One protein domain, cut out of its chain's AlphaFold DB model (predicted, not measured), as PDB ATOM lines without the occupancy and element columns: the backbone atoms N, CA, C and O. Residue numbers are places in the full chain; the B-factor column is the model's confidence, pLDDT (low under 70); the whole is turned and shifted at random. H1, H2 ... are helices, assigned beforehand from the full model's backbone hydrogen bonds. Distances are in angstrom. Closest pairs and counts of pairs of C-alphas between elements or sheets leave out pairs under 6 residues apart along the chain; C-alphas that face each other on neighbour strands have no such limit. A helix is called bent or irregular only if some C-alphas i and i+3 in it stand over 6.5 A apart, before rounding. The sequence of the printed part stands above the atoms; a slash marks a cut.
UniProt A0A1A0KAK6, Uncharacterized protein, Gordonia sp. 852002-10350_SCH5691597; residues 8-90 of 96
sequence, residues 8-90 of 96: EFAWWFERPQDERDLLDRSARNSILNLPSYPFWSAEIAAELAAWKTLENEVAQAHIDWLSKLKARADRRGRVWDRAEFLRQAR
ATOM      1  N   GLU A   8       2.995  49.178   4.634       67.44
ATOM      2  CA  GLU A   8       2.245  48.647   5.784       67.44
ATOM      3  C   GLU A   8       1.112  47.695   5.373       67.44
ATOM      4  O   GLU A   8       0.694  46.849   6.161       67.44
ATOM      5  N   PHE A   9       0.629  47.804   4.133       71.69
ATOM      6  CA  PHE A   9      -0.435  46.966   3.582       71.69
ATOM      7  C   PHE A   9       0.087  45.918   2.590       71.69
ATOM      8  O   PHE A   9      -0.710  45.146   2.059       71.69
ATOM      9  N   ALA A  10       1.404  45.839   2.358       77.12
ATOM     10  CA  ALA A  10       1.999  44.873   1.429       77.12
ATOM     11  C   ALA A  10       1.597  43.426   1.766       77.12
ATOM     12  O   ALA A  10       1.147  42.691   0.891       77.12
ATOM     13  N   TRP A  11       1.600  43.075   3.058       75.94
ATOM     14  CA  TRP A  11       1.179  41.758   3.555       75.94
ATOM     15  C   TRP A  11      -0.249  41.367   3.134       75.94
ATOM     16  O   TRP A  11      -0.558  40.183   3.020       75.94
ATOM     17  N   TRP A  12      -1.141  42.344   2.935       76.75
ATOM     18  CA  TRP A  12      -2.518  42.113   2.501       76.75
ATOM     19  C   TRP A  12      -2.574  41.825   1.001       76.75
ATOM     20  O   TRP A  12      -3.249  40.896   0.555       76.75
ATOM     21  N   PHE A  13      -1.844  42.609   0.207       79.50
ATOM     22  CA  PHE A  13      -1.832  42.471  -1.249       79.50
ATOM     23  C   PHE A  13      -1.050  41.241  -1.732       79.50
ATOM     24  O   PHE A  13      -1.382  40.697  -2.785       79.50
ATOM     25  N   GLU A  14      -0.098  40.759  -0.934       83.38
ATOM     26  CA  GLU A  14       0.650  39.516  -1.164       83.38
ATOM     27  C   GLU A  14      -0.190  38.245  -0.954       83.38
ATOM     28  O   GLU A  14       0.178  37.179  -1.450       83.38
ATOM     29  N   ARG A  15      -1.330  38.329  -0.251       79.25
ATOM     30  CA  ARG A  15      -2.199  37.168  -0.019       79.25
ATOM     31  C   ARG A  15      -3.050  36.806  -1.244       79.25
ATOM     32  O   ARG A  15      -3.503  37.703  -1.964       79.25
ATOM     33  N   PRO A  16      -3.351  35.508  -1.441       86.38
ATOM     34  CA  PRO A  16      -4.353  35.050  -2.397       86.38
ATOM     35  C   PRO A  16      -5.724  35.726  -2.206       86.38
ATOM     36  O   PRO A  16      -6.109  36.101  -1.096       86.38
ATOM     37  N   GLN A  17      -6.478  35.895  -3.298       82.81
ATOM     38  CA  GLN A  17      -7.776  36.587  -3.267       82.81
ATOM     39  C   GLN A  17      -8.807  35.866  -2.387       82.81
ATOM     40  O   GLN A  17      -9.564  36.517  -1.678       82.81
ATOM     41  N   ASP A  18      -8.815  34.538  -2.406       81.94
ATOM     42  CA  ASP A  18      -9.676  33.690  -1.585       81.94
ATOM     43  C   ASP A  18      -9.409  33.865  -0.083       81.94
ATOM     44  O   ASP A  18     -10.355  33.958   0.701       81.94
ATOM     45  N   GLU A  19      -8.145  34.002   0.323       79.00
ATOM     46  CA  GLU A  19      -7.800  34.339   1.709       79.00
ATOM     47  C   GLU A  19      -8.272  35.743   2.094       79.00
ATOM     48  O   GLU A  19      -8.816  35.946   3.183       79.00
ATOM     49  N   ARG A  20      -8.096  36.721   1.197       80.19
ATOM     50  CA  ARG A  20      -8.577  38.091   1.416       80.19
ATOM     51  C   ARG A  20     -10.094  38.143   1.584       80.19
ATOM     52  O   ARG A  20     -10.586  38.805   2.499       80.19
ATOM     53  N   ASP A  21     -10.830  37.424   0.742       82.38
ATOM     54  CA  ASP A  21     -12.291  37.344   0.798       82.38
ATOM     55  C   ASP A  21     -12.771  36.642   2.076       82.38
ATOM     56  O   ASP A  21     -13.782  37.031   2.672       82.38
ATOM     57  N   LEU A  22     -12.044  35.613   2.525       77.31
ATOM     58  CA  LEU A  22     -12.319  34.929   3.786       77.31
ATOM     59  C   LEU A  22     -12.123  35.867   4.985       77.31
ATOM     60  O   LEU A  22     -12.982  35.906   5.870       77.31
ATOM     61  N   LEU A  23     -11.028  36.628   5.014       75.56
ATOM     62  CA  LEU A  23     -10.734  37.589   6.081       75.56
ATOM     63  C   LEU A  23     -11.753  38.735   6.115       75.56
ATOM     64  O   LEU A  23     -12.266  39.046   7.189       75.56
ATOM     65  N   ASP A  24     -12.121  39.304   4.959       78.19
ATOM     66  CA  ASP A  24     -13.166  40.339   4.872       78.19
ATOM     67  C   ASP A  24     -14.513  39.821   5.392       78.19
ATOM     68  O   ASP A  24     -15.158  40.449   6.233       78.19
ATOM     69  N   ARG A  25     -14.922  38.620   4.964       78.50
ATOM     70  CA  ARG A  25     -16.165  37.999   5.438       78.50
ATOM     71  C   ARG A  25     -16.139  37.729   6.940       78.50
ATOM     72  O   ARG A  25     -17.152  37.927   7.608       78.50
ATOM     73  N   SER A  26     -15.011  37.252   7.459       74.06
ATOM     74  CA  SER A  26     -14.864  36.922   8.879       74.06
ATOM     75  C   SER A  26     -14.932  38.179   9.737       74.06
ATOM     76  O   SER A  26     -15.614  38.186  10.753       74.06
ATOM     77  N   ALA A  27     -14.323  39.273   9.289       72.38
ATOM     78  CA  ALA A  27     -14.401  40.549   9.981       72.38
ATOM     79  C   ALA A  27     -15.800  41.173   9.968       72.38
ATOM     80  O   ALA A  27     -16.250  41.662  10.996       72.38
ATOM     81  N   ARG A  28     -16.513  41.132   8.832       75.00
ATOM     82  CA  ARG A  28     -17.890  41.659   8.742       75.00
ATOM     83  C   ARG A  28     -18.871  40.931   9.656       75.00
ATOM     84  O   ARG A  28     -19.860  41.519  10.074       75.00
ATOM     85  N   ASN A  29     -18.602  39.658   9.925       72.81
ATOM     86  CA  ASN A  29     -19.399  38.830  10.826       72.81
ATOM     87  C   ASN A  29     -18.815  38.771  12.244       72.81
ATOM     88  O   ASN A  29     -19.368  38.077  13.095       72.81
ATOM     89  N   SER A  30     -17.696  39.456  12.497       67.50
ATOM     90  CA  SER A  30     -17.052  39.450  13.801       67.50
ATOM     91  C   SER A  30     -17.861  40.277  14.793       67.50
ATOM     92  O   SER A  30     -18.393  41.335  14.462       67.50
ATOM     93  N   ILE A  31     -17.907  39.813  16.041       67.62
ATOM     94  CA  ILE A  31     -18.433  40.597  17.167       67.62
ATOM     95  C   ILE A  31     -17.520  41.779  17.513       67.62
ATOM     96  O   ILE A  31     -17.912  42.686  18.249       67.62
ATOM     97  N   LEU A  32     -16.276  41.734  17.033       63.12
ATOM     98  CA  LEU A  32     -15.308  42.794  17.212       63.12
ATOM     99  C   LEU A  32     -15.717  43.941  16.282       63.12
ATOM    100  O   LEU A  32     -15.817  43.756  15.070       63.12
ATOM    101  N   ASN A  33     -15.966  45.125  16.846       64.75
ATOM    102  CA  ASN A  33     -16.253  46.351  16.094       64.75
ATOM    103  C   ASN A  33     -14.986  46.821  15.366       64.75
ATOM    104  O   ASN A  33     -14.325  47.772  15.786       64.75
ATOM    105  N   LEU A  34     -14.608  46.105  14.310       66.31
ATOM    106  CA  LEU A  34     -13.360  46.345  13.611       66.31
ATOM    107  C   LEU A  34     -13.487  47.564  12.692       66.31
ATOM    108  O   LEU A  34     -14.454  47.663  11.929       66.31
ATOM    109  N   PRO A  35     -12.514  48.493  12.737       58.38
ATOM    110  CA  PRO A  35     -12.466  49.593  11.795       58.38
ATOM    111  C   PRO A  35     -12.318  49.013  10.387       58.38
ATOM    112  O   PRO A  35     -11.501  48.129  10.130       58.38
ATOM    113  N   SER A  36     -13.188  49.485   9.503       63.62
ATOM    114  CA  SER A  36     -13.430  49.001   8.145       63.62
ATOM    115  C   SER A  36     -12.183  48.723   7.292       63.62
ATOM    116  O   SER A  36     -11.139  49.351   7.451       63.62
ATOM    117  N   TYR A  37     -12.391  47.828   6.323       54.94
ATOM    118  CA  TYR A  37     -11.462  47.290   5.324       54.94
ATOM    119  C   TYR A  37     -10.531  48.310   4.622       54.94
ATOM    120  O   TYR A  37     -11.019  49.366   4.203       54.94
ATOM    121  N   PRO A  38      -9.251  47.957   4.344       59.66
ATOM    122  CA  PRO A  38      -8.513  46.773   4.818       59.66
ATOM    123  C   PRO A  38      -8.147  46.889   6.309       59.66
ATOM    124  O   PRO A  38      -7.963  47.993   6.816       59.66
ATOM    125  N   PHE A  39      -8.046  45.760   7.025       62.72
ATOM    126  CA  PHE A  39      -7.679  45.765   8.449       62.72
ATOM    127  C   PHE A  39      -6.283  46.355   8.622       62.72
ATOM    128  O   PHE A  39      -5.341  45.979   7.929       62.72
ATOM    129  N   TRP A  40      -6.167  47.302   9.547       63.22
ATOM    130  CA  TRP A  40      -5.019  48.201   9.632       63.22
ATOM    131  C   TRP A  40      -3.776  47.525  10.230       63.22
ATOM    132  O   TRP A  40      -2.725  48.151  10.310       63.22
ATOM    133  N   SER A  41      -3.865  46.249  10.634       72.75
ATOM    134  CA  SER A  41      -2.710  45.472  11.081       72.75
ATOM    135  C   SER A  41      -2.826  43.980  10.754       72.75
ATOM    136  O   SER A  41      -3.904  43.378  10.799       72.75
ATOM    137  N   ALA A  42      -1.674  43.368  10.468       70.94
ATOM    138  CA  ALA A  42      -1.537  41.921  10.304       70.94
ATOM    139  C   ALA A  42      -1.929  41.146  11.577       70.94
ATOM    140  O   ALA A  42      -2.388  40.010  11.490       70.94
ATOM    141  N   GLU A  43      -1.786  41.771  12.748       77.00
ATOM    142  CA  GLU A  43      -2.159  41.207  14.049       77.00
ATOM    143  C   GLU A  43      -3.672  40.974  14.158       77.00
ATOM    144  O   GLU A  43      -4.095  39.860  14.457       77.00
ATOM    145  N   ILE A  44      -4.492  41.972  13.808       75.94
ATOM    146  CA  ILE A  44      -5.959  41.843  13.825       75.94
ATOM    147  C   ILE A  44      -6.418  40.767  12.832       75.94
ATOM    148  O   ILE A  44      -7.314  39.975  13.125       75.94
ATOM    149  N   ALA A  45      -5.793  40.700  11.654       74.12
ATOM    150  CA  ALA A  45      -6.107  39.665  10.672       74.12
ATOM    151  C   ALA A  45      -5.716  38.257  11.150       74.12
ATOM    152  O   ALA A  45      -6.452  37.302  10.894       74.12
ATOM    153  N   ALA A  46      -4.593  38.119  11.862       75.56
ATOM    154  CA  ALA A  46      -4.192  36.858  12.477       75.56
ATOM    155  C   ALA A  46      -5.170  36.432  13.582       75.56
ATOM    156  O   ALA A  46      -5.557  35.265  13.635       75.56
ATOM    157  N   GLU A  47      -5.627  37.373  14.413       78.69
ATOM    158  CA  GLU A  47      -6.625  37.101  15.449       78.69
ATOM    159  C   GLU A  47      -7.958  36.643  14.838       78.69
ATOM    160  O   GLU A  47      -8.507  35.620  15.241       78.69
ATOM    161  N   LEU A  48      -8.452  37.328  13.802       77.44
ATOM    162  CA  LEU A  48      -9.657  36.913  13.076       77.44
ATOM    163  C   LEU A  48      -9.529  35.513  12.461       77.44
ATOM    164  O   LEU A  48     -10.467  34.718  12.531       77.44
ATOM    165  N   ALA A  49      -8.378  35.198  11.864       77.75
ATOM    166  CA  ALA A  49      -8.117  33.870  11.316       77.75
ATOM    167  C   ALA A  49      -8.093  32.788  12.412       77.75
ATOM    168  O   ALA A  49      -8.606  31.683  12.205       77.75
ATOM    169  N   ALA A  50      -7.548  33.109  13.589       81.50
ATOM    170  CA  ALA A  50      -7.553  32.220  14.747       81.50
ATOM    171  C   ALA A  50      -8.979  31.983  15.268       81.50
ATOM    172  O   ALA A  50      -9.372  30.830  15.452       81.50
ATOM    173  N   TRP A  51      -9.790  33.039  15.406       82.38
ATOM    174  CA  TRP A  51     -11.209  32.916  15.749       82.38
ATOM    175  C   TRP A  51     -11.957  32.042  14.748       82.38
ATOM    176  O   TRP A  51     -12.712  31.156  15.146       82.38
ATOM    177  N   LYS A  52     -11.701  32.225  13.447       79.44
ATOM    178  CA  LYS A  52     -12.364  31.419  12.423       79.44
ATOM    179  C   LYS A  52     -11.975  29.943  12.490       79.44
ATOM    180  O   LYS A  52     -12.823  29.069  12.316       79.44
ATOM    181  N   THR A  53     -10.703  29.664  12.759       83.56
ATOM    182  CA  THR A  53     -10.218  28.299  12.997       83.56
ATOM    183  C   THR A  53     -10.917  27.680  14.206       83.56
ATOM    184  O   THR A  53     -11.465  26.587  14.088       83.56
ATOM    185  N   LEU A  54     -11.002  28.411  15.320       85.38
ATOM    186  CA  LEU A  54     -11.679  27.951  16.531       85.38
ATOM    187  C   LEU A  54     -13.171  27.669  16.297       85.38
ATOM    188  O   LEU A  54     -13.677  26.640  16.737       85.38
ATOM    189  N   GLU A  55     -13.886  28.538  15.575       86.06
ATOM    190  CA  GLU A  55     -15.286  28.293  15.195       86.06
ATOM    191  C   GLU A  55     -15.445  26.972  14.434       86.06
ATOM    192  O   GLU A  55     -16.351  26.187  14.727       86.06
ATOM    193  N   ASN A  56     -14.557  26.714  13.470       85.75
ATOM    194  CA  ASN A  56     -14.578  25.484  12.683       85.75
ATOM    195  C   ASN A  56     -14.276  24.255  13.553       85.75
ATOM    196  O   ASN A  56     -14.958  23.240  13.429       85.75
ATOM    197  N   GLU A  57     -13.297  24.346  14.456       90.00
ATOM    198  CA  GLU A  57     -12.963  23.278  15.404       90.00
ATOM    199  C   GLU A  57     -14.138  22.960  16.333       90.00
ATOM    200  O   GLU A  57     -14.492  21.793  16.518       90.00
ATOM    201  N   VAL A  58     -14.798  23.987  16.874       91.62
ATOM    202  CA  VAL A  58     -15.987  23.830  17.721       91.62
ATOM    203  C   VAL A  58     -17.130  23.192  16.933       91.62
ATOM    204  O   VAL A  58     -17.774  22.267  17.439       91.62
ATOM    205  N   ALA A  59     -17.384  23.637  15.701       92.00
ATOM    206  CA  ALA A  59     -18.411  23.050  14.843       92.00
ATOM    207  C   ALA A  59     -18.115  21.571  14.539       92.00
ATOM    208  O   ALA A  59     -19.005  20.726  14.669       92.00
ATOM    209  N   GLN A  60     -16.864  21.236  14.213       93.19
ATOM    210  CA  GLN A  60     -16.450  19.858  13.964       93.19
ATOM    211  C   GLN A  60     -16.595  18.988  15.217       93.19
ATOM    212  O   GLN A  60     -17.144  17.890  15.144       93.19
ATOM    213  N   ALA A  61     -16.198  19.494  16.387       93.44
ATOM    214  CA  ALA A  61     -16.372  18.787  17.653       93.44
ATOM    215  C   ALA A  61     -17.854  18.487  17.949       93.44
ATOM    216  O   ALA A  61     -18.185  17.392  18.418       93.44
ATOM    217  N   HIS A  62     -18.761  19.419  17.630       92.88
ATOM    218  CA  HIS A  62     -20.205  19.195  17.739       92.88
ATOM    219  C   HIS A  62     -20.698  18.120  16.765       92.88
ATOM    220  O   HIS A  62     -21.454  17.236  17.171       92.88
ATOM    221  N   ILE A  63     -20.256  18.151  15.504       94.38
ATOM    222  CA  ILE A  63     -20.599  17.132  14.498       94.38
ATOM    223  C   ILE A  63     -20.133  15.743  14.950       94.38
ATOM    224  O   ILE A  63     -20.903  14.777  14.898       94.38
ATOM    225  N   ASP A  64     -18.903  15.637  15.446       94.88
ATOM    226  CA  ASP A  64     -18.330  14.385  15.939       94.88
ATOM    227  C   ASP A  64     -19.106  13.853  17.147       94.88
ATOM    228  O   ASP A  64     -19.375  12.651  17.260       94.88
ATOM    229  N   TRP A  65     -19.488  14.744  18.061       93.44
ATOM    230  CA  TRP A  65     -20.315  14.401  19.210       93.44
ATOM    231  C   TRP A  65     -21.696  13.887  18.784       93.44
ATOM    232  O   TRP A  65     -22.085  12.791  19.201       93.44
ATOM    233  N   LEU A  66     -22.399  14.600  17.898       93.69
ATOM    234  CA  LEU A  66     -23.697  14.178  17.354       93.69
ATOM    235  C   LEU A  66     -23.602  12.823  16.644       93.69
ATOM    236  O   LEU A  66     -24.434  11.941  16.867       93.69
ATOM    237  N   SER A  67     -22.547  12.617  15.856       94.44
ATOM    238  CA  SER A  67     -22.288  11.358  15.152       94.44
ATOM    239  C   SER A  67     -22.110  10.189  16.126       94.44
ATOM    240  O   SER A  67     -22.678   9.113  15.925       94.44
ATOM    241  N   LYS A  68     -21.395  10.402  17.240       93.69
ATOM    242  CA  LYS A  68     -21.249   9.402  18.314       93.69
ATOM    243  C   LYS A  68     -22.583   9.083  18.995       93.69
ATOM    244  O   LYS A  68     -22.829   7.918  19.322       93.69
ATOM    245  N   LEU A  69     -23.444  10.082  19.220       92.62
ATOM    246  CA  LEU A  69     -24.772   9.867  19.807       92.62
ATOM    247  C   LEU A  69     -25.671   9.054  18.876       92.62
ATOM    248  O   LEU A  69     -26.254   8.060  19.317       92.62
ATOM    249  N   LYS A  70     -25.713   9.421  17.592       94.25
ATOM    250  CA  LYS A  70     -26.466   8.688  16.576       94.25
ATOM    251  C   LYS A  70     -25.993   7.240  16.462       94.25
ATOM    252  O   LYS A  70     -26.803   6.327  16.588       94.25
ATOM    253  N   ALA A  71     -24.684   7.009  16.359       93.19
ATOM    254  CA  ALA A  71     -24.128   5.656  16.310       93.19
ATOM    255  C   ALA A  71     -24.520   4.811  17.539       93.19
ATOM    256  O   ALA A  71     -24.717   3.600  17.439       93.19
ATOM    257  N   ARG A  72     -24.660   5.433  18.717       90.94
ATOM    258  CA  ARG A  72     -25.129   4.750  19.932       90.94
ATOM    259  C   ARG A  72     -26.621   4.407  19.877       90.94
ATOM    260  O   ARG A  72     -26.998   3.369  20.422       90.94
ATOM    261  N   ALA A  73     -27.457   5.266  19.295       92.81
ATOM    262  CA  ALA A  73     -28.876   4.988  19.074       92.81
ATOM    263  C   ALA A  73     -29.055   3.830  18.083       92.81
ATOM    264  O   ALA A  73     -29.711   2.838  18.409       92.81
ATOM    265  N   ASP A  74     -28.349   3.900  16.950       94.62
ATOM    266  CA  ASP A  74     -28.401   2.903  15.881       94.62
ATOM    267  C   ASP A  74     -27.956   1.514  16.393       94.62
ATOM    268  O   ASP A  74     -28.648   0.520  16.180       94.62
ATOM    269  N   ARG A  75     -26.877   1.430  17.195       94.25
ATOM    270  CA  ARG A  75     -26.432   0.171  17.846       94.25
ATOM    271  C   ARG A  75     -27.460  -0.449  18.794       94.25
ATOM    272  O   ARG A  75     -27.363  -1.631  19.104       94.25
ATOM    273  N   ARG A  76     -28.401   0.344  19.307       93.38
ATOM    274  CA  ARG A  76     -29.480  -0.110  20.197       93.38
ATOM    275  C   ARG A  76     -30.788  -0.358  19.442       93.38
ATOM    276  O   ARG A  76     -31.802  -0.591  20.094       93.38
ATOM    277  N   GLY A  77     -30.774  -0.266  18.110       94.69
ATOM    278  CA  GLY A  77     -31.963  -0.394  17.269       94.69
ATOM    279  C   GLY A  77     -32.980   0.728  17.482       94.69
ATOM    280  O   GLY A  77     -34.171   0.515  17.274       94.69
ATOM    281  N   ARG A  78     -32.544   1.902  17.957       92.88
ATOM    282  CA  ARG A  78     -33.426   3.049  18.208       92.88
ATOM    283  C   ARG A  78     -33.451   3.959  16.992       92.88
ATOM    284  O   ARG A  78     -32.417   4.185  16.369       92.88
ATOM    285  N   VAL A  79     -34.625   4.503  16.689       94.62
ATOM    286  CA  VAL A  79     -34.782   5.511  15.638       94.62
ATOM    287  C   VAL A  79     -34.131   6.809  16.108       94.62
ATOM    288  O   VAL A  79     -34.342   7.248  17.235       94.62
ATOM    289  N   TRP A  80     -33.309   7.412  15.249       93.31
ATOM    290  CA  TRP A  80     -32.699   8.709  15.525       93.31
ATOM    291  C   TRP A  80     -33.693   9.837  15.225       93.31
ATOM    292  O   TRP A  80     -33.724  10.369  14.118       93.31
ATOM    293  N   ASP A  81     -34.520  10.169  16.214       93.00
ATOM    294  CA  ASP A  81     -35.492  11.267  16.184       93.00
ATOM    295  C   ASP A  81     -35.191  12.330  17.264       93.00
ATOM    296  O   ASP A  81     -34.203  12.240  18.000       93.00
ATOM    297  N   ARG A  82     -36.031  13.373  17.359       89.12
ATOM    298  CA  ARG A  82     -35.866  14.459  18.348       89.12
ATOM    299  C   ARG A  82     -35.870  13.934  19.787       89.12
ATOM    300  O   ARG A  82     -35.080  14.409  20.602       89.12
ATOM    301  N   ALA A  83     -36.741  12.979  20.105       89.31
ATOM    302  CA  ALA A  83     -36.859  12.436  21.455       89.31
ATOM    303  C   ALA A  83     -35.599  11.644  21.832       89.31
ATOM    304  O   ALA A  83     -35.041  11.828  22.916       89.31
ATOM    305  N   GLU A  84     -35.097  10.815  20.917       91.88
ATOM    306  CA  GLU A  84     -33.852  10.072  21.087       91.88
ATOM    307  C   GLU A  84     -32.639  11.005  21.193       91.88
ATOM    308  O   GLU A  84     -31.768  10.767  22.036       91.88
ATOM    309  N   PHE A  85     -32.600  12.087  20.408       90.31
ATOM    310  CA  PHE A  85     -31.580  13.129  20.528       90.31
ATOM    311  C   PHE A  85     -31.568  13.745  21.931       90.31
ATOM    312  O   PHE A  85     -30.532  13.684  22.592       90.31
ATOM    313  N   LEU A  86     -32.700  14.265  22.423       89.31
ATOM    314  CA  LEU A  86     -32.797  14.874  23.760       89.31
ATOM    315  C   LEU A  86     -32.380  13.886  24.859       89.31
ATOM    316  O   LEU A  86     -31.556  14.193  25.726       89.31
ATOM    317  N   ARG A  87     -32.854  12.640  24.748       84.88
ATOM    318  CA  ARG A  87     -32.524  11.551  25.673       84.88
ATOM    319  C   ARG A  87     -31.028  11.217  25.691       84.88
ATOM    320  O   ARG A  87     -30.487  10.854  26.736       84.88
ATOM    321  N   GLN A  88     -30.351  11.273  24.544       84.62
ATOM    322  CA  GLN A  88     -28.919  10.968  24.417       84.62
ATOM    323  C   GLN A  88     -28.028  12.157  24.782       84.62
ATOM    324  O   GLN A  88     -26.966  11.956  25.374       84.62
ATOM    325  N   ALA A  89     -28.469  13.372  24.459       83.50
ATOM    326  CA  ALA A  89     -27.776  14.616  24.756       83.50
ATOM    327  C   ALA A  89     -27.838  14.986  26.247       83.50
ATOM    328  O   ALA A  89     -27.096  15.863  26.678       83.50
ATOM    329  N   ARG A  90     -28.690  14.306  27.038       74.31
ATOM    330  CA  ARG A  90     -28.985  14.652  28.443       74.31
ATOM    331  C   ARG A  90     -29.415  16.115  28.597       74.31
ATOM    332  O   ARG A  90     -29.220  16.714  29.648       74.31
TER     333      ARG A  90
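AT A GLANCE: This is residues 8 to 90 of the 96 residues of an uncharacterized protein of Gordonia sp. 852002-10350_SCH5691597 (UniProt A0A1A0KAK6). One long helix, H3, makes the long axis of a rod, with a short helix set crosswise at each end: H2 crosses it near its first residues, and H4 folds back over its last turns. H1 and the loop of residues 29 to 41 lie at the H2 end, while residues 53 to 64 of H3 stand free between the two ends. The printed part has 83 residues with four named helices, in the order H1, H2, H3, H4, and no named strand; the class is all helix. The whole is extended, with a radius of gyration of the C-alphas of 19.7 A and spans of 60 by 24 by 16 A.

IN THESE COORDINATES: H3, residues 42 to 74, runs 47.7 A from C-alpha 42 at (-1.537, 41.921, 10.304) to C-alpha 74 at (-28.401, 2.903, 15.881). H2, residues 17 to 28, is 16.5 A long. H1, residues 8 to 13, is irregular: C-alphas 8 and 11 are 7.3 A apart. H4, residues 82 to 89, ends with C-alpha 89 at (-27.776, 14.616, 24.756).

HOW THE PARTS SIT: Residues 45 to 52 of H3 touch residues 23 to 27 of H2, about perpendicular at 84 degrees; the closest C-alphas, of Ser 26 and Leu 48, are 6.7 A apart. Residues 69 to 73 of H3 touch H4, only just about perpendicular at 70.3 degrees, the closest C-alphas being those of Leu 69 and Gln 88, 6.3 A apart. H1 is close to H3 but not clearly touching, with the closest C-alphas, of Trp 11 and Ala 42, 7.3 A apart. H4 is apart from H1 and H2. Each O i to N i+4 pair is within hydrogen-bond range in H2, H3 and H4, and 1 of 2 in H1.

THE WHOLE: The C-alphas farthest apart, of Glu 8 and Gly 77, are 60.9 A apart. The printed part has no cut. The link from H2 to H3, 13 residues, is long. The mean pLDDT of the printed part is 81.6; residue 8 and residues 30 to 40 are under 70.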